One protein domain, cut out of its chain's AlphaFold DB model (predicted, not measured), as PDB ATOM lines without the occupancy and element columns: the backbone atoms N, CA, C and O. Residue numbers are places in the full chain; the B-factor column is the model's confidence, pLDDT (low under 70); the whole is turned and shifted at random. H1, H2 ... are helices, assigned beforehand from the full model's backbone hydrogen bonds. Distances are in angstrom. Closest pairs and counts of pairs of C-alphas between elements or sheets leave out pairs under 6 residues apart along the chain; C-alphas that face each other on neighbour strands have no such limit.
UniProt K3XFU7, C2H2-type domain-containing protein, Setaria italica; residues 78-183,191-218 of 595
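What this domain is: This is residues 78 to 183 and 191 to 218 of the 595 residues of the protein "C2H2-type domain-containing protein" of Setaria italica (UniProt K3XFU7). The long last helix, H7, makes the core, with H2 and H6 packed on it from different sides, and H5 crosses H6 and meets H2 with its residues 147 to 148 alone, without reaching H7. H1 crosses the later part of H7, while H3 packs near H7's start and short H4 lies beyond H3. The printed part has 134 residues with seven named helices, H1 to H7 in chain order, and no named strand; the class is all helix, and the helix packing is mostly crossed. It is compact, with a radius of gyration of the C-alphas of 14.2 A and spans of 47 by 34 by 26 A.

How they stand to each other: H1, residues 80 to 89, touches H6, residues 157 to 168, through residues 157 to 161 of H6 alone; the closest C-alphas, of Ala 84 and Ser 157, are 5.0 A apart. H1 also touches H7, residues 194 to 218, about perpendicular at 74 degrees, with C-alphas 86 and 213 closest at 6.8 A. H2, residues 92 to 110, touches H7 at a steep tilt of 41 degrees, opposite ways, with C-alphas 102 and 201 closest at 4.7 A. H3, residues 114 to 123, only just touches H7, with 3 pairs of C-alphas within 8 A, the closest being those of Ile 117 and Thr 194 at 6.8 A. H4, residues 126 to 129, is close to H3 but not clearly touching, with C-alphas 121 and 127 closest at 6.2 A. H5, residues 132 to 148, touches H6 at a steep tilt of 60 degrees, opposite ways, with C-alphas 137 and 163 closest at 5.0 A. H5 also touches H2, with C-alphas 96 and 148 closest at 6.2 A, but is apart from H7. H6 touches H7 at a steep tilt of 52 degrees, opposite ways, with C-alphas 167 and 199 closest at 4.5 A. Every O i to N i+4 pair is within hydrogen-bond range in H1, H2, H3 and H7, against 11 of 13 in H5 and 7 of 8 in H6; H4 is too short for such a pair, and its 1 O i to N i+3 pair is within range.

Where its parts are: H1 begins at C-alpha 80 (-34.566, -8.286, -23.619) and is 14.3 A long. H2 is 27.0 A, H3 14.4 A, H4 5.4 A, H5 24.8 A and H6 15.8 A. H7 is 36.4 A and ends at C-alpha 218 (-41.478, 7.294, -15.568).

The domain as a whole: The two C-alphas farthest apart, of Pro 125 and Thr 218, are 46.9 A apart. Residues 184 to 190 are not printed, and C-alphas 183 and 191 are 17.4 A apart across that cut. Of the links printed whole, none is long; residues 169 to 183 hold no named element. The mean pLDDT of the printed part is 71.9, and 52 residues are under 70, among them 109 to 139, 173 to 183 and 191 to 196.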
ATOM      1  N   TRP A  78     -33.279  -1.982 -26.364       59.16
ATOM      2  CA  TRP A  78     -34.099  -2.500 -25.271       59.16
ATOM      3  C   TRP A  78     -33.465  -3.776 -24.729       59.16
ATOM      4  O   TRP A  78     -33.147  -4.704 -25.475       59.16
ATOM      5  N   ASN A  79     -33.247  -3.820 -23.419       66.81
ATOM      6  CA  ASN A  79     -32.692  -5.005 -22.793       66.81
ATOM      7  C   ASN A  79     -33.790  -6.081 -22.733       66.81
ATOM      8  O   ASN A  79     -34.748  -5.948 -21.969       66.81
ATOM      9  N   LYS A  80     -33.646  -7.137 -23.546       74.56
ATOM     10  CA  LYS A  80     -34.566  -8.286 -23.619       74.56
ATOM     11  C   LYS A  80     -34.888  -8.856 -22.234       74.56
ATOM     12  O   LYS A  80     -36.044  -9.174 -21.967       74.56
ATOM     13  N   ASP A  81     -33.906  -8.890 -21.332       80.06
ATOM     14  CA  ASP A  81     -34.077  -9.397 -19.966       80.06
ATOM     15  C   ASP A  81     -34.966  -8.479 -19.115       80.06
ATOM     16  O   ASP A  81     -35.736  -8.942 -18.272       80.06
ATOM     17  N   VAL A  82     -34.892  -7.165 -19.342       81.31
ATOM     18  CA  VAL A  82     -35.702  -6.170 -18.624       81.31
ATOM     19  C   VAL A  82     -37.168  -6.274 -19.032       81.31
ATOM     20  O   VAL A  82     -38.039  -6.271 -18.162       81.31
ATOM     21  N   LEU A  83     -37.444  -6.421 -20.330       83.44
ATOM     22  CA  LEU A  83     -38.811  -6.572 -20.835       83.44
ATOM     23  C   LEU A  83     -39.400  -7.956 -20.535       83.44
ATOM     24  O   LEU A  83     -40.590  -8.040 -20.243       83.44
ATOM     25  N   ALA A  84     -38.590  -9.022 -20.514       86.94
ATOM     26  CA  ALA A  84     -39.019 -10.324 -19.993       86.94
ATOM     27  C   ALA A  84     -39.497 -10.208 -18.544       86.94
ATOM     28  O   ALA A  84     -40.613 -10.599 -18.212       86.94
ATOM     29  N   LYS A  85     -38.669  -9.592 -17.693       89.06
ATOM     30  CA  LYS A  85     -39.005  -9.398 -16.283       89.06
ATOM     31  C   LYS A  85     -40.256  -8.540 -16.108       89.06
ATOM     32  O   LYS A  85     -41.048  -8.804 -15.210       89.06
ATOM     33  N   TYR A  86     -40.439  -7.537 -16.963       89.94
ATOM     34  CA  TYR A  86     -41.650  -6.728 -16.973       89.94
ATOM     35  C   TYR A  86     -42.889  -7.530 -17.367       89.94
ATOM     36  O   TYR A  86     -43.894  -7.486 -16.663       89.94
ATOM     37  N   TRP A  87     -42.806  -8.309 -18.447       93.44
ATOM     38  CA  TRP A  87     -43.895  -9.180 -18.881       93.44
ATOM     39  C   TRP A  87     -44.345 -10.125 -17.769       93.44
ATOM     40  O   TRP A  87     -45.541 -10.331 -17.584       93.44
ATOM     41  N   ASP A  88     -43.416 -10.668 -16.986       92.62
ATOM     42  CA  ASP A  88     -43.771 -11.529 -15.861       92.62
ATOM     43  C   ASP A  88     -44.448 -10.755 -14.712       92.62
ATOM     44  O   ASP A  88     -45.289 -11.327 -14.018       92.62
ATOM     45  N   GLN A  89     -44.162  -9.457 -14.553       91.50
ATOM     46  CA  GLN A  89     -44.687  -8.588 -13.486       91.50
ATOM     47  C   GLN A  89     -46.077  -8.000 -13.758       91.50
ATOM     48  O   GLN A  89     -46.815  -7.764 -12.805       91.50
ATOM     49  N   ILE A  90     -46.436  -7.755 -15.021       91.62
ATOM     50  CA  ILE A  90     -47.726  -7.134 -15.367       91.62
ATOM     51  C   ILE A  90     -48.924  -8.045 -15.071       91.62
ATOM     52  O   ILE A  90     -48.791  -9.271 -15.016       91.62
ATOM     53  N   SER A  91     -50.102  -7.443 -14.913       91.38
ATOM     54  CA  SER A  91     -51.360  -8.166 -14.705       91.38
ATOM     55  C   SER A  91     -51.749  -9.024 -15.919       91.38
ATOM     56  O   SER A  91     -51.269  -8.813 -17.040       91.38
ATOM     57  N   ASP A  92     -52.639  -9.992 -15.704       88.88
ATOM     58  CA  ASP A  92     -53.203 -10.794 -16.793       88.88
ATOM     59  C   ASP A  92     -54.035  -9.901 -17.734       88.88
ATOM     60  O   ASP A  92     -53.983 -10.055 -18.955       88.88
ATOM     61  N   GLU A  93     -54.739  -8.905 -17.195       87.94
ATOM     62  CA  GLU A  93     -55.486  -7.917 -17.971       87.94
ATOM     63  C   GLU A  93     -54.567  -7.087 -18.883       87.94
ATOM     64  O   GLU A  93     -54.851  -6.923 -20.074       87.94
ATOM     65  N   ASP A  94     -53.433  -6.611 -18.362       88.69
ATOM     66  CA  ASP A  94     -52.460  -5.840 -19.135       88.69
ATOM     67  C   ASP A  94     -51.790  -6.668 -20.221       88.69
ATOM     68  O   ASP A  94     -51.622  -6.184 -21.345       88.69
ATOM     69  N   ALA A  95     -51.434  -7.912 -19.899       90.06
ATOM     70  CA  ALA A  95     -50.874  -8.859 -20.850       90.06
ATOM     71  C   ALA A  95     -51.868  -9.172 -21.976       90.06
ATOM     72  O   ALA A  95     -51.491  -9.208 -23.148       90.06
ATOM     73  N   CYS A  96     -53.148  -9.348 -21.640       88.19
ATOM     74  CA  CYS A  96     -54.208  -9.574 -22.616       88.19
ATOM     75  C   CYS A  96     -54.398  -8.352 -23.528       88.19
ATOM     76  O   CYS A  96     -54.441  -8.495 -24.750       88.19
ATOM     77  N   SER A  97     -54.405  -7.144 -22.954       88.62
ATOM     78  CA  SER A  97     -54.471  -5.881 -23.700       88.62
ATOM     79  C   SER A  97     -53.324  -5.737 -24.709       88.62
ATOM     80  O   SER A  97     -53.586  -5.405 -25.864       88.62
ATOM     81  N   ILE A  98     -52.081  -6.050 -24.317       89.88
ATOM     82  CA  ILE A  98     -50.908  -5.985 -25.210       89.88
ATOM     83  C   ILE A  98     -51.069  -6.929 -26.411       89.88
ATOM     84  O   ILE A  98     -50.819  -6.545 -27.554       89.88
ATOM     85  N   LEU A  99     -51.492  -8.173 -26.169       88.69
ATOM     86  CA  LEU A  99     -51.658  -9.166 -27.237       88.69
ATOM     87  C   LEU A  99     -52.830  -8.823 -28.165       88.69
ATOM     88  O   LEU A  99     -52.748  -9.057 -29.373       88.69
ATOM     89  N   PHE A 100     -53.903  -8.244 -27.623       85.75
ATOM     90  CA  PHE A 100     -55.068  -7.826 -28.398       85.75
ATOM     91  C   PHE A 100     -54.761  -6.641 -29.324       85.75
ATOM     92  O   PHE A 100     -55.243  -6.612 -30.457       85.75
ATOM     93  N   ASP A 101     -53.901  -5.709 -28.902       82.31
ATOM     94  CA  ASP A 101     -53.391  -4.642 -29.775       82.31
ATOM     95  C   ASP A 101     -52.609  -5.202 -30.974       82.31
ATOM     96  O   ASP A 101     -52.734  -4.704 -32.102       82.31
ATOM     97  N   GLY A 102     -51.827  -6.262 -30.747       83.25
ATOM     98  CA  GLY A 102     -51.152  -7.007 -31.809       83.25
ATOM     99  C   GLY A 102     -52.136  -7.606 -32.817       83.25
ATOM    100  O   GLY A 102     -51.985  -7.405 -34.023       83.25
ATOM    101  N   ASP A 103     -53.173  -8.295 -32.334       81.62
ATOM    102  CA  ASP A 103     -54.196  -8.925 -33.185       81.62
ATOM    103  C   ASP A 103     -54.997  -7.900 -33.999       81.62
ATOM    104  O   ASP A 103     -55.107  -8.027 -35.220       81.62
ATOM    105  N   GLN A 104     -55.461  -6.816 -33.366       79.62
ATOM    106  CA  GLN A 104     -56.164  -5.734 -34.066       79.62
ATOM    107  C   GLN A 104     -55.315  -5.094 -35.167       79.62
ATOM    108  O   GLN A 104     -55.843  -4.675 -36.199       79.62
ATOM    109  N   THR A 105     -54.005  -4.974 -34.953       76.62
ATOM    110  CA  THR A 105     -53.094  -4.389 -35.947       76.62
ATOM    111  C   THR A 105     -52.980  -5.284 -37.178       76.62
ATOM    112  O   THR A 105     -53.012  -4.793 -38.311       76.62
ATOM    113  N   VAL A 106     -52.932  -6.602 -36.972       73.31
ATOM    114  CA  VAL A 106     -52.974  -7.583 -38.063       73.31
ATOM    115  C   VAL A 106     -54.319  -7.542 -38.783       73.31
ATOM    116  O   VAL A 106     -54.337  -7.489 -40.013       73.31
ATOM    117  N   GLU A 107     -55.431  -7.483 -38.049       75.69
ATOM    118  CA  GLU A 107     -56.776  -7.410 -38.627       75.69
ATOM    119  C   GLU A 107     -56.969  -6.155 -39.488       75.69
ATOM    120  O   GLU A 107     -57.421  -6.256 -40.631       75.69
ATOM    121  N   LYS A 108     -56.550  -4.981 -38.998       73.00
ATOM    122  CA  LYS A 108     -56.595  -3.715 -39.751       73.00
ATOM    123  C   LYS A 108     -55.757  -3.765 -41.031       73.00
ATOM    124  O   LYS A 108     -56.163  -3.197 -42.043       73.00
ATOM    125  N   SER A 109     -54.609  -4.439 -40.992       67.75
ATOM    126  CA  SER A 109     -53.648  -4.459 -42.105       67.75
ATOM    127  C   SER A 109     -53.969  -5.521 -43.160       67.75
ATOM    128  O   SER A 109     -53.757  -5.296 -44.351       67.75
ATOM    129  N   HIS A 110     -54.502  -6.674 -42.748       64.44
ATOM    130  CA  HIS A 110     -54.715  -7.833 -43.621       64.44
ATOM    131  C   HIS A 110     -56.185  -8.239 -43.803       64.44
ATOM    132  O   HIS A 110     -56.472  -9.156 -44.575       64.44
ATOM    133  N   GLY A 111     -57.123  -7.574 -43.123       66.81
ATOM    134  CA  GLY A 111     -58.564  -7.827 -43.233       66.81
ATOM    135  C   GLY A 111     -59.031  -9.144 -42.607       66.81
ATOM    136  O   GLY A 111     -60.183  -9.530 -42.791       66.81
ATOM    137  N   SER A 112     -58.147  -9.847 -41.896       65.38
ATOM    138  CA  SER A 112     -58.450 -11.059 -41.135       65.38
ATOM    139  C   SER A 112     -57.722 -10.991 -39.797       65.38
ATOM    140  O   SER A 112     -56.537 -10.645 -39.797       65.38
ATOM    141  N   PRO A 113     -58.368 -11.379 -38.683       68.56
ATOM    142  CA  PRO A 113     -57.672 -11.545 -37.414       68.56
ATOM    143  C   PRO A 113     -56.591 -12.616 -37.550       68.56
ATOM    144  O   PRO A 113     -56.615 -13.445 -38.471       68.56
ATOM    145  N   ILE A 114     -55.650 -12.640 -36.614       69.94
ATOM    146  CA  ILE A 114     -54.539 -13.591 -36.657       69.94
ATOM    147  C   ILE A 114     -54.997 -15.034 -36.371       69.94
ATOM    148  O   ILE A 114     -54.357 -16.011 -36.764       69.94
ATOM    149  N   LYS A 115     -56.159 -15.188 -35.726       65.94
ATOM    150  CA  LYS A 115     -56.698 -16.461 -35.231       65.94
ATOM    151  C   LYS A 115     -56.929 -17.552 -36.305       65.94
ATOM    152  O   LYS A 115     -56.405 -18.652 -36.109       65.94
ATOM    153  N   PRO A 116     -57.638 -17.316 -37.432       62.16
ATOM    154  CA  PRO A 116     -57.779 -18.297 -38.522       62.16
ATOM    155  C   PRO A 116     -56.442 -18.664 -39.173       62.16
ATOM    156  O   PRO A 116     -56.260 -19.746 -39.728       62.16
ATOM    157  N   ILE A 117     -55.479 -17.751 -39.096       58.56
ATOM    158  CA  ILE A 117     -54.165 -17.890 -39.712       58.56
ATOM    159  C   ILE A 117     -53.282 -18.775 -38.839       58.56
ATOM    160  O   ILE A 117     -52.631 -19.672 -39.364       58.56
ATOM    161  N   PHE A 118     -53.358 -18.639 -37.512       62.78
ATOM    162  CA  PHE A 118     -52.774 -19.604 -36.580       62.78
ATOM    163  C   PHE A 118     -53.293 -21.025 -36.820       62.78
ATOM    164  O   PHE A 118     -52.518 -21.978 -36.771       62.78
ATOM    165  N   GLU A 119     -54.580 -21.185 -37.127       59.16
ATOM    166  CA  GLU A 119     -55.168 -22.491 -37.446       59.16
ATOM    167  C   GLU A 119     -54.625 -23.056 -38.767       59.16
ATOM    168  O   GLU A 119     -54.185 -24.206 -38.801       59.16
ATOM    169  N   ASN A 120     -54.549 -22.234 -39.817       55.59
ATOM    170  CA  ASN A 120     -53.986 -22.626 -41.114       55.59
ATOM    171  C   ASN A 120     -52.478 -22.915 -41.054       55.59
ATOM    172  O   ASN A 120     -51.992 -23.805 -41.749       55.59
ATOM    173  N   TRP A 121     -51.728 -22.207 -40.208       56.56
ATOM    174  CA  TRP A 121     -50.278 -22.363 -40.087       56.56
ATOM    175  C   TRP A 121     -49.878 -23.571 -39.239       56.56
ATOM    176  O   TRP A 121     -48.881 -24.218 -39.531       56.56
ATOM    177  N   ILE A 122     -50.682 -23.930 -38.232       53.34
ATOM    178  CA  ILE A 122     -50.497 -25.151 -37.427       53.34
ATOM    179  C   ILE A 122     -50.881 -26.415 -38.221       53.34
ATOM    180  O   ILE A 122     -50.397 -27.504 -37.909       53.34
ATOM    181  N   LEU A 123     -51.765 -26.291 -39.220       49.50
ATOM    182  CA  LEU A 123     -52.351 -27.422 -39.952       49.50
ATOM    183  C   LEU A 123     -51.900 -27.541 -41.423       49.50
ATOM    184  O   LEU A 123     -52.196 -28.554 -42.058       49.50
ATOM    185  N   GLY A 124     -51.203 -26.542 -41.972       50.88
ATOM    186  CA  GLY A 124     -50.782 -26.494 -43.377       50.88
ATOM    187  C   GLY A 124     -49.483 -27.262 -43.678       50.88
ATOM    188  O   GLY A 124     -48.672 -27.475 -42.783       50.88
ATOM    189  N   PRO A 125     -49.222 -27.662 -44.938       46.69
ATOM    190  CA  PRO A 125     -48.005 -28.393 -45.315       46.69
ATOM    191  C   PRO A 125     -46.712 -27.595 -45.081       46.69
ATOM    192  O   PRO A 125     -45.671 -28.193 -44.829       46.69
ATOM    193  N   GLU A 126     -46.783 -26.260 -45.074       48.44
ATOM    194  CA  GLU A 126     -45.672 -25.365 -44.712       48.44
ATOM    195  C   GLU A 126     -45.138 -25.635 -43.290       48.44
ATOM    196  O   GLU A 126     -43.934 -25.546 -43.063       48.44
ATOM    197  N   PHE A 127     -46.007 -26.069 -42.367       47.56
ATOM    198  CA  PHE A 127     -45.688 -26.434 -40.978       47.56
ATOM    199  C   PHE A 127     -44.656 -27.563 -40.856       47.56
ATOM    200  O   PHE A 127     -43.859 -27.619 -39.917       47.56
ATOM    201  N   LEU A 128     -44.682 -28.512 -41.795       45.19
ATOM    202  CA  LEU A 128     -43.845 -29.714 -41.739       45.19
ATOM    203  C   LEU A 128     -42.432 -29.466 -42.285       45.19
ATOM    204  O   LEU A 128     -41.523 -30.246 -42.005       45.19
ATOM    205  N   VAL A 129     -42.256 -28.368 -43.026       44.84
ATOM    206  CA  VAL A 129     -41.032 -27.984 -43.749       44.84
ATOM    207  C   VAL A 129     -40.303 -26.825 -43.039       44.84
ATOM    208  O   VAL A 129     -39.189 -26.464 -43.411       44.84
ATOM    209  N   THR A 130     -40.899 -26.229 -42.000       49.91
ATOM    210  CA  THR A 130     -40.273 -25.144 -41.227       49.91
ATOM    211  C   THR A 130     -39.152 -25.631 -40.293       49.91
ATOM    212  O   THR A 130     -39.264 -26.737 -39.744       49.91
ATOM    213  N   PRO A 131     -38.110 -24.800 -40.057       53.19
ATOM    214  CA  PRO A 131     -37.029 -25.090 -39.113       53.19
ATOM    215  C   PRO A 131     -37.533 -25.456 -37.701       53.19
ATOM    216  O   PRO A 131     -38.611 -24.988 -37.307       53.19
ATOM    217  N   PRO A 132     -36.797 -26.283 -36.931       55.62
ATOM    218  CA  PRO A 132     -37.173 -26.680 -35.569       55.62
ATOM    219  C   PRO A 132     -37.532 -25.503 -34.651       55.62
ATOM    220  O   PRO A 132     -38.510 -25.576 -33.911       55.62
ATOM    221  N   GLU A 133     -36.810 -24.394 -34.774       54.59
ATOM    222  CA  GLU A 133     -36.975 -23.175 -33.979       54.59
ATOM    223  C   GLU A 133     -38.353 -22.533 -34.224       54.59
ATOM    224  O   GLU A 133     -39.057 -22.144 -33.293       54.59
ATOM    225  N   VAL A 134     -38.797 -22.520 -35.485       56.66
ATOM    226  CA  VAL A 134     -40.131 -22.044 -35.883       56.66
ATOM    227  C   VAL A 134     -41.218 -22.988 -35.364       56.66
ATOM    228  O   VAL A 134     -42.269 -22.545 -34.904       56.66
ATOM    229  N   ARG A 135     -40.967 -24.302 -35.379       60.38
ATOM    230  CA  ARG A 135     -41.908 -25.316 -34.879       60.38
ATOM    231  C   ARG A 135     -42.133 -25.213 -33.371       60.38
ATOM    232  O   ARG A 135     -43.256 -25.431 -32.910       60.38
ATOM    233  N   ASP A 136     -41.095 -24.901 -32.606       66.69
ATOM    234  CA  ASP A 136     -41.213 -24.729 -31.161       66.69
ATOM    235  C   ASP A 136     -41.906 -23.409 -30.804       66.69
ATOM    236  O   ASP A 136     -42.824 -23.426 -29.981       66.69
ATOM    237  N   ALA A 137     -41.619 -22.310 -31.510       65.25
ATOM    238  CA  ALA A 137     -42.387 -21.069 -31.376       65.25
ATOM    239  C   ALA A 137     -43.880 -21.263 -31.695       65.25
ATOM    240  O   ALA A 137     -44.743 -20.724 -31.008       65.25
ATOM    241  N   LEU A 138     -44.223 -22.119 -32.661       63.91
ATOM    242  CA  LEU A 138     -45.613 -22.472 -32.972       63.91
ATOM    243  C   LEU A 138     -46.320 -23.254 -31.851       63.91
ATOM    244  O   LEU A 138     -47.538 -23.137 -31.687       63.91
ATOM    245  N   LYS A 139     -45.591 -24.050 -31.055       69.44
ATOM    246  CA  LYS A 139     -46.155 -24.659 -29.835       69.44
ATOM    247  C   LYS A 139     -46.434 -23.593 -28.778       69.44
ATOM    248  O   LYS A 139     -47.475 -23.664 -28.128       69.44
ATOM    249  N   GLN A 140     -45.544 -22.610 -28.640       78.75
ATOM    250  CA  GLN A 140     -45.717 -21.479 -27.724       78.75
ATOM    251  C   GLN A 140     -46.875 -20.566 -28.144       78.75
ATOM    252  O   GLN A 140     -47.676 -20.142 -27.313       78.75
ATOM    253  N   LEU A 141     -47.080 -20.394 -29.449       72.62
ATOM    254  CA  LEU A 141     -48.196 -19.643 -30.019       72.62
ATOM    255  C   LEU A 141     -49.569 -20.198 -29.612       72.62
ATOM    256  O   LEU A 141     -50.511 -19.439 -29.398       72.62
ATOM    257  N   LYS A 142     -49.690 -21.522 -29.442       74.19
ATOM    258  CA  LYS A 142     -50.923 -22.145 -28.930       74.19
ATOM    259  C   LYS A 142     -51.244 -21.708 -27.502       74.19
ATOM    260  O   LYS A 142     -52.420 -21.651 -27.154       74.19
ATOM    261  N   GLN A 143     -50.228 -21.428 -26.686       81.44
ATOM    262  CA  GLN A 143     -50.416 -20.968 -25.311       81.44
ATOM    263  C   GLN A 143     -50.872 -19.507 -25.285       81.44
ATOM    264  O   GLN A 143     -51.865 -19.210 -24.626       81.44
ATOM    265  N   LEU A 144     -50.249 -18.632 -26.089       81.94
ATOM    266  CA  LEU A 144     -50.719 -17.248 -26.271       81.94
ATOM    267  C   LEU A 144     -52.169 -17.207 -26.774       81.94
ATOM    268  O   LEU A 144     -52.986 -16.470 -26.232       81.94
ATOM    269  N   LYS A 145     -52.516 -18.058 -27.751       76.56
ATOM    270  CA  LYS A 145     -53.887 -18.159 -28.270       76.56
ATOM    271  C   LYS A 145     -54.893 -18.523 -27.177       76.56
ATOM    272  O   LYS A 145     -55.923 -17.871 -27.075       76.56
ATOM    273  N   ARG A 146     -54.614 -19.556 -26.374       79.88
ATOM    274  CA  ARG A 146     -55.526 -19.984 -25.297       79.88
ATOM    275  C   ARG A 146     -55.781 -18.859 -24.301       79.88
ATOM    276  O   ARG A 146     -56.930 -18.626 -23.943       79.88
ATOM    277  N   PHE A 147     -54.728 -18.140 -23.925       84.81
ATOM    278  CA  PHE A 147     -54.828 -16.980 -23.048       84.81
ATOM    279  C   PHE A 147     -55.715 -15.877 -23.648       84.81
ATOM    280  O   PHE A 147     -56.670 -15.441 -23.014       84.81
ATOM    281  N   MET A 148     -55.500 -15.517 -24.918       78.44
ATOM    282  CA  MET A 148     -56.347 -14.545 -25.629       78.44
ATOM    283  C   MET A 148     -57.810 -15.004 -25.787       78.44
ATOM    284  O   MET A 148     -58.707 -14.179 -25.935       78.44
ATOM    285  N   GLU A 149     -58.075 -16.314 -25.758       79.44
ATOM    286  CA  GLU A 149     -59.420 -16.906 -25.828       79.44
ATOM    287  C   GLU A 149     -60.116 -17.018 -24.458       79.44
ATOM    288  O   GLU A 149     -61.221 -17.559 -24.374       79.44
ATOM    289  N   GLY A 150     -59.504 -16.481 -23.398       72.75
ATOM    290  CA  GLY A 150     -60.089 -16.410 -22.060       72.75
ATOM    291  C   GLY A 150     -59.589 -17.473 -21.082       72.75
ATOM    292  O   GLY A 150     -60.198 -17.648 -20.023       72.75
ATOM    293  N   ASP A 151     -58.504 -18.186 -21.406       76.06
ATOM    294  CA  ASP A 151     -57.767 -18.946 -20.395       76.06
ATOM    295  C   ASP A 151     -57.176 -17.979 -19.358       76.06
ATOM    296  O   ASP A 151     -56.680 -16.907 -19.699       76.06
ATOM    297  N   ARG A 152     -57.253 -18.339 -18.075       65.69
ATOM    298  CA  ARG A 152     -56.972 -17.417 -16.958       65.69
ATOM    299  C   ARG A 152     -55.508 -17.370 -16.544       65.69
ATOM    300  O   ARG A 152     -55.212 -16.835 -15.485       65.69
ATOM    301  N   GLN A 153     -54.610 -17.996 -17.297       80.06
ATOM    302  CA  GLN A 153     -53.203 -18.042 -16.928       80.06
ATOM    303  C   GLN A 153     -52.349 -17.393 -18.008       80.06
ATOM    304  O   GLN A 153     -52.179 -17.944 -19.099       80.06
ATOM    305  N   LYS A 154     -51.787 -16.227 -17.673       89.56
ATOM    306  CA  LYS A 154     -50.817 -15.533 -18.518       89.56
ATOM    307  C   LYS A 154     -49.605 -16.437 -18.796       89.56
ATOM    308  O   LYS A 154     -49.047 -17.027 -17.865       89.56
ATOM    309  N   PRO A 155     -49.172 -16.553 -20.062       89.25
ATOM    310  CA  PRO A 155     -47.971 -17.302 -20.414       89.25
ATOM    311  C   PRO A 155     -46.705 -16.594 -19.913       89.25
ATOM    312  O   PRO A 155     -46.676 -15.368 -19.815       89.25
ATOM    313  N   SER A 156     -45.642 -17.349 -19.623       91.06
ATOM    314  CA  SER A 156     -44.371 -16.769 -19.161       91.06
ATOM    315  C   SER A 156     -43.670 -15.948 -20.248       91.06
ATOM    316  O   SER A 156     -43.943 -16.107 -21.444       91.06
ATOM    317  N   SER A 157     -42.711 -15.112 -19.845       90.31
ATOM    318  CA  SER A 157     -41.866 -14.351 -20.771       90.31
ATOM    319  C   SER A 157     -41.165 -15.229 -21.809       90.31
ATOM    320  O   SER A 157     -41.021 -14.816 -22.955       90.31
ATOM    321  N   ASP A 158     -40.774 -16.455 -21.448       88.12
ATOM    322  CA  ASP A 158     -40.126 -17.402 -22.366       88.12
ATOM    323  C   ASP A 158     -41.044 -17.795 -23.528       88.12
ATOM    324  O   ASP A 158     -40.606 -17.902 -24.674       88.12
ATOM    325  N   VAL A 159     -42.337 -17.985 -23.241       86.94
ATOM    326  CA  VAL A 159     -43.356 -18.307 -24.248       86.94
ATOM    327  C   VAL A 159     -43.555 -17.120 -25.187       86.94
ATOM    328  O   VAL A 159     -43.589 -17.306 -26.404       86.94
ATOM    329  N   LEU A 160     -43.652 -15.906 -24.635       89.38
ATOM    330  CA  LEU A 160     -43.803 -14.686 -25.423       89.38
ATOM    331  C   LEU A 160     -42.580 -14.443 -26.315       89.38
ATOM    332  O   LEU A 160     -42.710 -14.315 -27.531       89.38
ATOM    333  N   LEU A 161     -41.386 -14.405 -25.723       86.44
ATOM    334  CA  LEU A 161     -40.153 -14.081 -26.433       86.44
ATOM    335  C   LEU A 161     -39.828 -15.105 -27.518       86.44
ATOM    336  O   LEU A 161     -39.353 -14.708 -28.575       86.44
ATOM    337  N   ALA A 162     -40.130 -16.391 -27.314       83.12
ATOM    338  CA  ALA A 162     -39.960 -17.404 -28.356       83.12
ATOM    339  C   ALA A 162     -40.806 -17.109 -29.609       83.12
ATOM    340  O   ALA A 162     -40.364 -17.356 -30.730       83.12
ATOM    341  N   VAL A 163     -42.014 -16.567 -29.435       82.69
ATOM    342  CA  VAL A 163     -42.892 -16.180 -30.549       82.69
ATOM    343  C   VAL A 163     -42.400 -14.900 -31.225       82.69
ATOM    344  O   VAL A 163     -42.344 -14.838 -32.457       82.69
ATOM    345  N   LEU A 164     -41.989 -13.905 -30.435       86.69
ATOM    346  CA  LEU A 164     -41.454 -12.645 -30.954       86.69
ATOM    347  C   LEU A 164     -40.152 -12.850 -31.737       86.69
ATOM    348  O   LEU A 164     -39.997 -12.288 -32.817       86.69
ATOM    349  N   GLU A 165     -39.257 -13.714 -31.257       81.75
ATOM    350  CA  GLU A 165     -37.983 -14.039 -31.913       81.75
ATOM    351  C   GLU A 165     -38.191 -14.583 -33.334       81.75
ATOM    352  O   GLU A 165     -37.497 -14.200 -34.275       81.75
ATOM    353  N   VAL A 166     -39.195 -15.444 -33.510       77.25
ATOM    354  CA  VAL A 166     -39.513 -16.026 -34.818       77.25
ATOM    355  C   VAL A 166     -40.187 -15.019 -35.743       77.25
ATOM    356  O   VAL A 166     -39.862 -14.983 -36.926       77.25
ATOM    357  N   GLY A 167     -41.104 -14.193 -35.230       77.56
ATOM    358  CA  GLY A 167     -41.739 -13.148 -36.042       77.56
ATOM    359  C   GLY A 167     -40.783 -12.024 -36.445       77.56
ATOM    360  O   GLY A 167     -40.934 -11.445 -37.516       77.56
ATOM    361  N   SER A 168     -39.779 -11.747 -35.617       77.94
ATOM    362  CA  SER A 168     -38.769 -10.717 -35.866       77.94
ATOM    363  C   SER A 168     -37.543 -11.223 -36.630       77.94
ATOM    364  O   SER A 168     -36.696 -10.417 -36.997       77.94
ATOM    365  N   GLU A 169     -37.409 -12.527 -36.883       76.19
ATOM    366  CA  GLU A 169     -36.249 -13.105 -37.583       76.19
ATOM    367  C   GLU A 169     -34.904 -12.696 -36.944       76.19
ATOM    368  O   GLU A 169     -33.949 -12.339 -37.630       76.19
ATOM    369  N   GLY A 170     -34.840 -12.695 -35.607       74.06
ATOM    370  CA  GLY A 170     -33.640 -12.293 -34.861       74.06
ATOM    371  C   GLY A 170     -33.432 -10.779 -34.742       74.06
ATOM    372  O   GLY A 170     -32.415 -10.330 -34.219       74.06
ATOM    373  N   THR A 171     -34.394  -9.977 -35.207       71.31
ATOM    374  CA  THR A 171     -34.374  -8.508 -35.107       71.31
ATOM    375  C   THR A 171     -35.197  -7.987 -33.929       71.31
ATOM    376  O   THR A 171     -35.470  -6.787 -33.863       71.31
ATOM    377  N   ILE A 172     -35.584  -8.857 -32.988       70.50
ATOM    378  CA  ILE A 172     -36.372  -8.490 -31.806       70.50
ATOM    379  C   ILE A 172     -35.712  -7.307 -31.090       70.50
ATOM    380  O   ILE A 172     -34.517  -7.332 -30.790       70.50
ATOM    381  N   PHE A 173     -36.468  -6.231 -30.876       67.44
ATOM    382  CA  PHE A 173     -35.978  -4.993 -30.261       67.44
ATOM    383  C   PHE A 173     -34.726  -4.347 -30.902       67.44
ATOM    384  O   PHE A 173     -34.090  -3.492 -30.284       67.44
ATOM    385  N   SER A 174     -34.355  -4.726 -32.130       61.56
ATOM    386  CA  SER A 174     -33.150  -4.220 -32.817       61.56
ATOM    387  C   SER A 174     -33.302  -2.805 -33.386       61.56
ATOM    388  O   SER A 174     -32.317  -2.204 -33.810       61.56
ATOM    389  N   THR A 175     -34.519  -2.261 -33.358       55.44
ATOM    390  CA  THR A 175     -34.850  -0.914 -33.820       55.44
ATOM    391  C   THR A 175     -35.276  -0.013 -32.679       55.44
ATOM    392  O   THR A 175     -35.956  -0.443 -31.743       55.44
ATOM    393  N   ASN A 176     -34.952   1.277 -32.812       51.34
ATOM    394  CA  ASN A 176     -35.730   2.304 -32.132       51.34
ATOM    395  C   ASN A 176     -37.126   2.232 -32.747       51.34
ATOM    396  O   ASN A 176     -37.288   2.490 -33.936       51.34
ATOM    397  N   LEU A 177     -38.111   1.798 -31.972       44.84
ATOM    398  CA  LEU A 177     -39.483   1.731 -32.447       44.84
ATOM    399  C   LEU A 177     -39.926   3.152 -32.845       44.84
ATOM    400  O   LEU A 177     -39.800   4.061 -32.022       44.84
ATOM    401  N   PRO A 178     -40.380   3.383 -34.088       33.78
ATOM    402  CA  PRO A 178     -40.911   4.679 -34.472       33.78
ATOM    403  C   PRO A 178     -42.216   4.926 -33.707       33.78
ATOM    404  O   PRO A 178     -43.180   4.181 -33.865       33.78
ATOM    405  N   GLU A 179     -42.274   5.992 -32.906       32.94
ATOM    406  CA  GLU A 179     -43.464   6.370 -32.121       32.94
ATOM    407  C   GLU A 179     -44.696   6.705 -32.994       32.94
ATOM    408  O   GLU A 179     -45.819   6.711 -32.507       32.94
ATOM    409  N   GLY A 180     -44.534   6.835 -34.317       35.78
ATOM    410  CA  GLY A 180     -45.641   6.956 -35.276       35.78
ATOM    411  C   GLY A 180     -46.300   5.638 -35.707       35.78
ATOM    412  O   GLY A 180     -47.180   5.662 -36.571       35.78
ATOM    413  N   GLY A 181     -45.867   4.493 -35.166       39.09
ATOM    414  CA  GLY A 181     -46.168   3.186 -35.745       39.09
ATOM    415  C   GLY A 181     -45.555   3.048 -37.143       39.09
ATOM    416  O   GLY A 181     -45.189   4.019 -37.812       39.09
ATOM    417  N   PHE A 182     -45.429   1.821 -37.633       38.47
ATOM    418  CA  PHE A 182     -45.154   1.649 -39.053       38.47
ATOM    419  C   PHE A 182     -46.331   2.239 -39.832       38.47
ATOM    420  O   PHE A 182     -47.475   1.810 -39.686       38.47
ATOM    421  N   SER A 183     -46.055   3.231 -40.680       36.19
ATOM    422  CA  SER A 183     -46.964   3.600 -41.759       36.19
ATOM    423  C   SER A 183     -47.140   2.350 -42.626       36.19
ATOM    424  O   SER A 183     -46.343   2.104 -43.529       36.19
ATOM    425  N   GLN A 191     -48.147 -10.189 -51.312       49.66
ATOM    426  CA  GLN A 191     -47.715 -11.371 -50.537       49.66
ATOM    427  C   GLN A 191     -48.429 -11.475 -49.184       49.66
ATOM    428  O   GLN A 191     -47.870 -11.186 -48.129       49.66
ATOM    429  N   ASN A 192     -49.678 -11.944 -49.231       50.31
ATOM    430  CA  ASN A 192     -50.497 -12.347 -48.081       50.31
ATOM    431  C   ASN A 192     -49.935 -13.642 -47.440       50.31
ATOM    432  O   ASN A 192     -50.587 -14.682 -47.429       50.31
ATOM    433  N   THR A 193     -48.674 -13.618 -46.995       60.84
ATOM    434  CA  THR A 193     -48.024 -14.779 -46.369       60.84
ATOM    435  C   THR A 193     -48.126 -14.694 -44.854       60.84
ATOM    436  O   THR A 193     -47.978 -13.621 -44.271       60.84
ATOM    437  N   THR A 194     -48.315 -15.840 -44.202       62.31
ATOM    438  CA  THR A 194     -48.414 -15.929 -42.741       62.31
ATOM    439  C   THR A 194     -47.205 -15.334 -42.010       62.31
ATOM    440  O   THR A 194     -47.350 -14.779 -40.924       62.31
ATOM    441  N   ARG A 195     -46.011 -15.380 -42.623       67.62
ATOM    442  CA  ARG A 195     -44.791 -14.754 -42.080       67.62
ATOM    443  C   ARG A 195     -44.916 -13.239 -41.943       67.62
ATOM    444  O   ARG A 195     -44.490 -12.684 -40.934       67.62
ATOM    445  N   THR A 196     -45.532 -12.585 -42.922       69.44
ATOM    446  CA  THR A 196     -45.758 -11.138 -42.905       69.44
ATOM    447  C   THR A 196     -46.686 -10.748 -41.752       69.44
ATOM    448  O   THR A 196     -46.370  -9.844 -40.989       69.44
ATOM    449  N   MET A 197     -47.782 -11.485 -41.551       71.25
ATOM    450  CA  MET A 197     -48.714 -11.233 -40.444       71.25
ATOM    451  C   MET A 197     -48.087 -11.494 -39.069       71.25
ATOM    452  O   MET A 197     -48.304 -10.703 -38.156       71.25
ATOM    453  N   LEU A 198     -47.282 -12.555 -38.916       75.88
ATOM    454  CA  LEU A 198     -46.547 -12.790 -37.667       75.88
ATOM    455  C   LEU A 198     -45.530 -11.674 -37.398       75.88
ATOM    456  O   LEU A 198     -45.384 -11.259 -36.256       75.88
ATOM    457  N   THR A 199     -44.872 -11.157 -38.439       78.12
ATOM    458  CA  THR A 199     -43.965 -10.006 -38.308       78.12
ATOM    459  C   THR A 199     -44.715  -8.787 -37.770       78.12
ATOM    460  O   THR A 199     -44.263  -8.174 -36.810       78.12
ATOM    461  N   TYR A 200     -45.893  -8.476 -38.325       76.56
ATOM    462  CA  TYR A 200     -46.729  -7.368 -37.851       76.56
ATOM    463  C   TYR A 200     -47.210  -7.545 -36.412       76.56
ATOM    464  O   TYR A 200     -47.166  -6.600 -35.627       76.56
ATOM    465  N   PHE A 201     -47.633  -8.758 -36.057       82.94
ATOM    466  CA  PHE A 201     -48.025  -9.082 -34.692       82.94
ATOM    467  C   PHE A 201     -46.869  -8.892 -33.712       82.94
ATOM    468  O   PHE A 201     -47.016  -8.170 -32.727       82.94
ATOM    469  N   SER A 202     -45.714  -9.504 -33.995       84.00
ATOM    470  CA  SER A 202     -44.554  -9.448 -33.109       84.00
ATOM    471  C   SER A 202     -44.065  -8.019 -32.921       84.00
ATOM    472  O   SER A 202     -43.882  -7.582 -31.791       84.00
ATOM    473  N   LEU A 203     -43.964  -7.261 -34.011       81.94
ATOM    474  CA  LEU A 203     -43.553  -5.864 -33.979       81.94
ATOM    475  C   LEU A 203     -44.469  -5.013 -33.095       81.94
ATOM    476  O   LEU A 203     -43.990  -4.262 -32.250       81.94
ATOM    477  N   ARG A 204     -45.789  -5.175 -33.233       83.31
ATOM    478  CA  ARG A 204     -46.742  -4.412 -32.427       83.31
ATOM    479  C   ARG A 204     -46.696  -4.796 -30.951       83.31
ATOM    480  O   ARG A 204     -46.796  -3.931 -30.084       83.31
ATOM    481  N   VAL A 205     -46.547  -6.082 -30.652       87.25
ATOM    482  CA  VAL A 205     -46.424  -6.553 -29.268       87.25
ATOM    483  C   VAL A 205     -45.131  -6.036 -28.632       87.25
ATOM    484  O   VAL A 205     -45.171  -5.574 -27.493       87.25
ATOM    485  N   GLU A 206     -44.012  -6.037 -29.367       85.25
ATOM    486  CA  GLU A 206     -42.752  -5.415 -28.938       85.25
ATOM    487  C   GLU A 206     -42.951  -3.922 -28.602       85.25
ATOM    488  O   GLU A 206     -42.504  -3.467 -27.549       85.25
ATOM    489  N   GLU A 207     -43.674  -3.180 -29.453       77.62
ATOM    490  CA  GLU A 207     -43.977  -1.753 -29.264       77.62
ATOM    491  C   GLU A 207     -44.771  -1.452 -28.002       77.62
ATOM    492  O   GLU A 207     -44.364  -0.629 -27.178       77.62
ATOM    493  N   VAL A 208     -45.923  -2.103 -27.852       83.31
ATOM    494  CA  VAL A 208     -46.829  -1.822 -26.737       83.31
ATOM    495  C   VAL A 208     -46.193  -2.260 -25.418       83.31
ATOM    496  O   VAL A 208     -46.313  -1.547 -24.419       83.31
ATOM    497  N   LEU A 209     -45.456  -3.378 -25.417       84.50
ATOM    498  CA  LEU A 209     -44.727  -3.852 -24.243       84.50
ATOM    499  C   LEU A 209     -43.662  -2.844 -23.789       84.50
ATOM    500  O   LEU A 209     -43.597  -2.513 -22.603       84.50
ATOM    501  N   ALA A 210     -42.855  -2.330 -24.720       78.50
ATOM    502  CA  ALA A 210     -41.822  -1.340 -24.423       78.50
ATOM    503  C   ALA A 210     -42.419  -0.006 -23.938       78.50
ATOM    504  O   ALA A 210     -41.939   0.562 -22.954       78.50
ATOM    505  N   LYS A 211     -43.505   0.458 -24.577       75.69
ATOM    506  CA  LYS A 211     -44.205   1.698 -24.203       75.69
ATOM    507  C   LYS A 211     -44.789   1.615 -22.793       75.69
ATOM    508  O   LYS A 211     -44.545   2.511 -21.989       75.69
ATOM    509  N   LYS A 212     -45.500   0.528 -22.464       82.69
ATOM    510  CA  LYS A 212     -46.067   0.326 -21.117       82.69
ATOM    511  C   LYS A 212     -44.977   0.279 -20.040       82.69
ATOM    512  O   LYS A 212     -45.101   0.974 -19.033       82.69
ATOM    513  N   TRP A 213     -43.882  -0.449 -20.283       82.25
ATOM    514  CA  TRP A 213     -42.752  -0.498 -19.350       82.25
ATOM    515  C   TRP A 213     -42.157   0.888 -19.082       82.25
ATOM    516  O   TRP A 213     -41.898   1.241 -17.931       82.25
ATOM    517  N   TYR A 214     -41.953   1.680 -20.138       71.00
ATOM    518  CA  TYR A 214     -41.389   3.020 -20.018       71.00
ATOM    519  C   TYR A 214     -42.302   3.948 -19.211       71.00
ATOM    520  O   TYR A 214     -41.834   4.589 -18.272       71.00
ATOM    521  N   THR A 215     -43.605   3.965 -19.511       72.38
ATOM    522  CA  THR A 215     -44.589   4.766 -18.768       72.38
ATOM    523  C   THR A 215     -44.569   4.436 -17.279       72.38
ATOM    524  O   THR A 215     -44.493   5.340 -16.449       72.38
ATOM    525  N   GLU A 216     -44.564   3.152 -16.920       74.44
ATOM    526  CA  GLU A 216     -44.542   2.736 -15.516       74.44
ATOM    527  C   GLU A 216     -43.245   3.146 -14.804       74.44
ATOM    528  O   GLU A 216     -43.269   3.559 -13.642       74.44
ATOM    529  N   LYS A 217     -42.101   3.101 -15.500       74.50
ATOM    530  CA  LYS A 217     -40.822   3.572 -14.948       74.50
ATOM    531  C   LYS A 217     -40.778   5.081 -14.767       74.50
ATOM    532  O   LYS A 217     -40.240   5.535 -13.760       74.50
ATOM    533  N   THR A 218     -41.360   5.838 -15.686       62.69
ATOM    534  CA  THR A 218     -41.478   7.294 -15.568       62.69
ATOM    535  C   THR A 218     -42.370   7.676 -14.390       62.69
ATOM    536  O   THR A 218     -41.977   8.513 -13.585       62.69
TER     537      THR A 218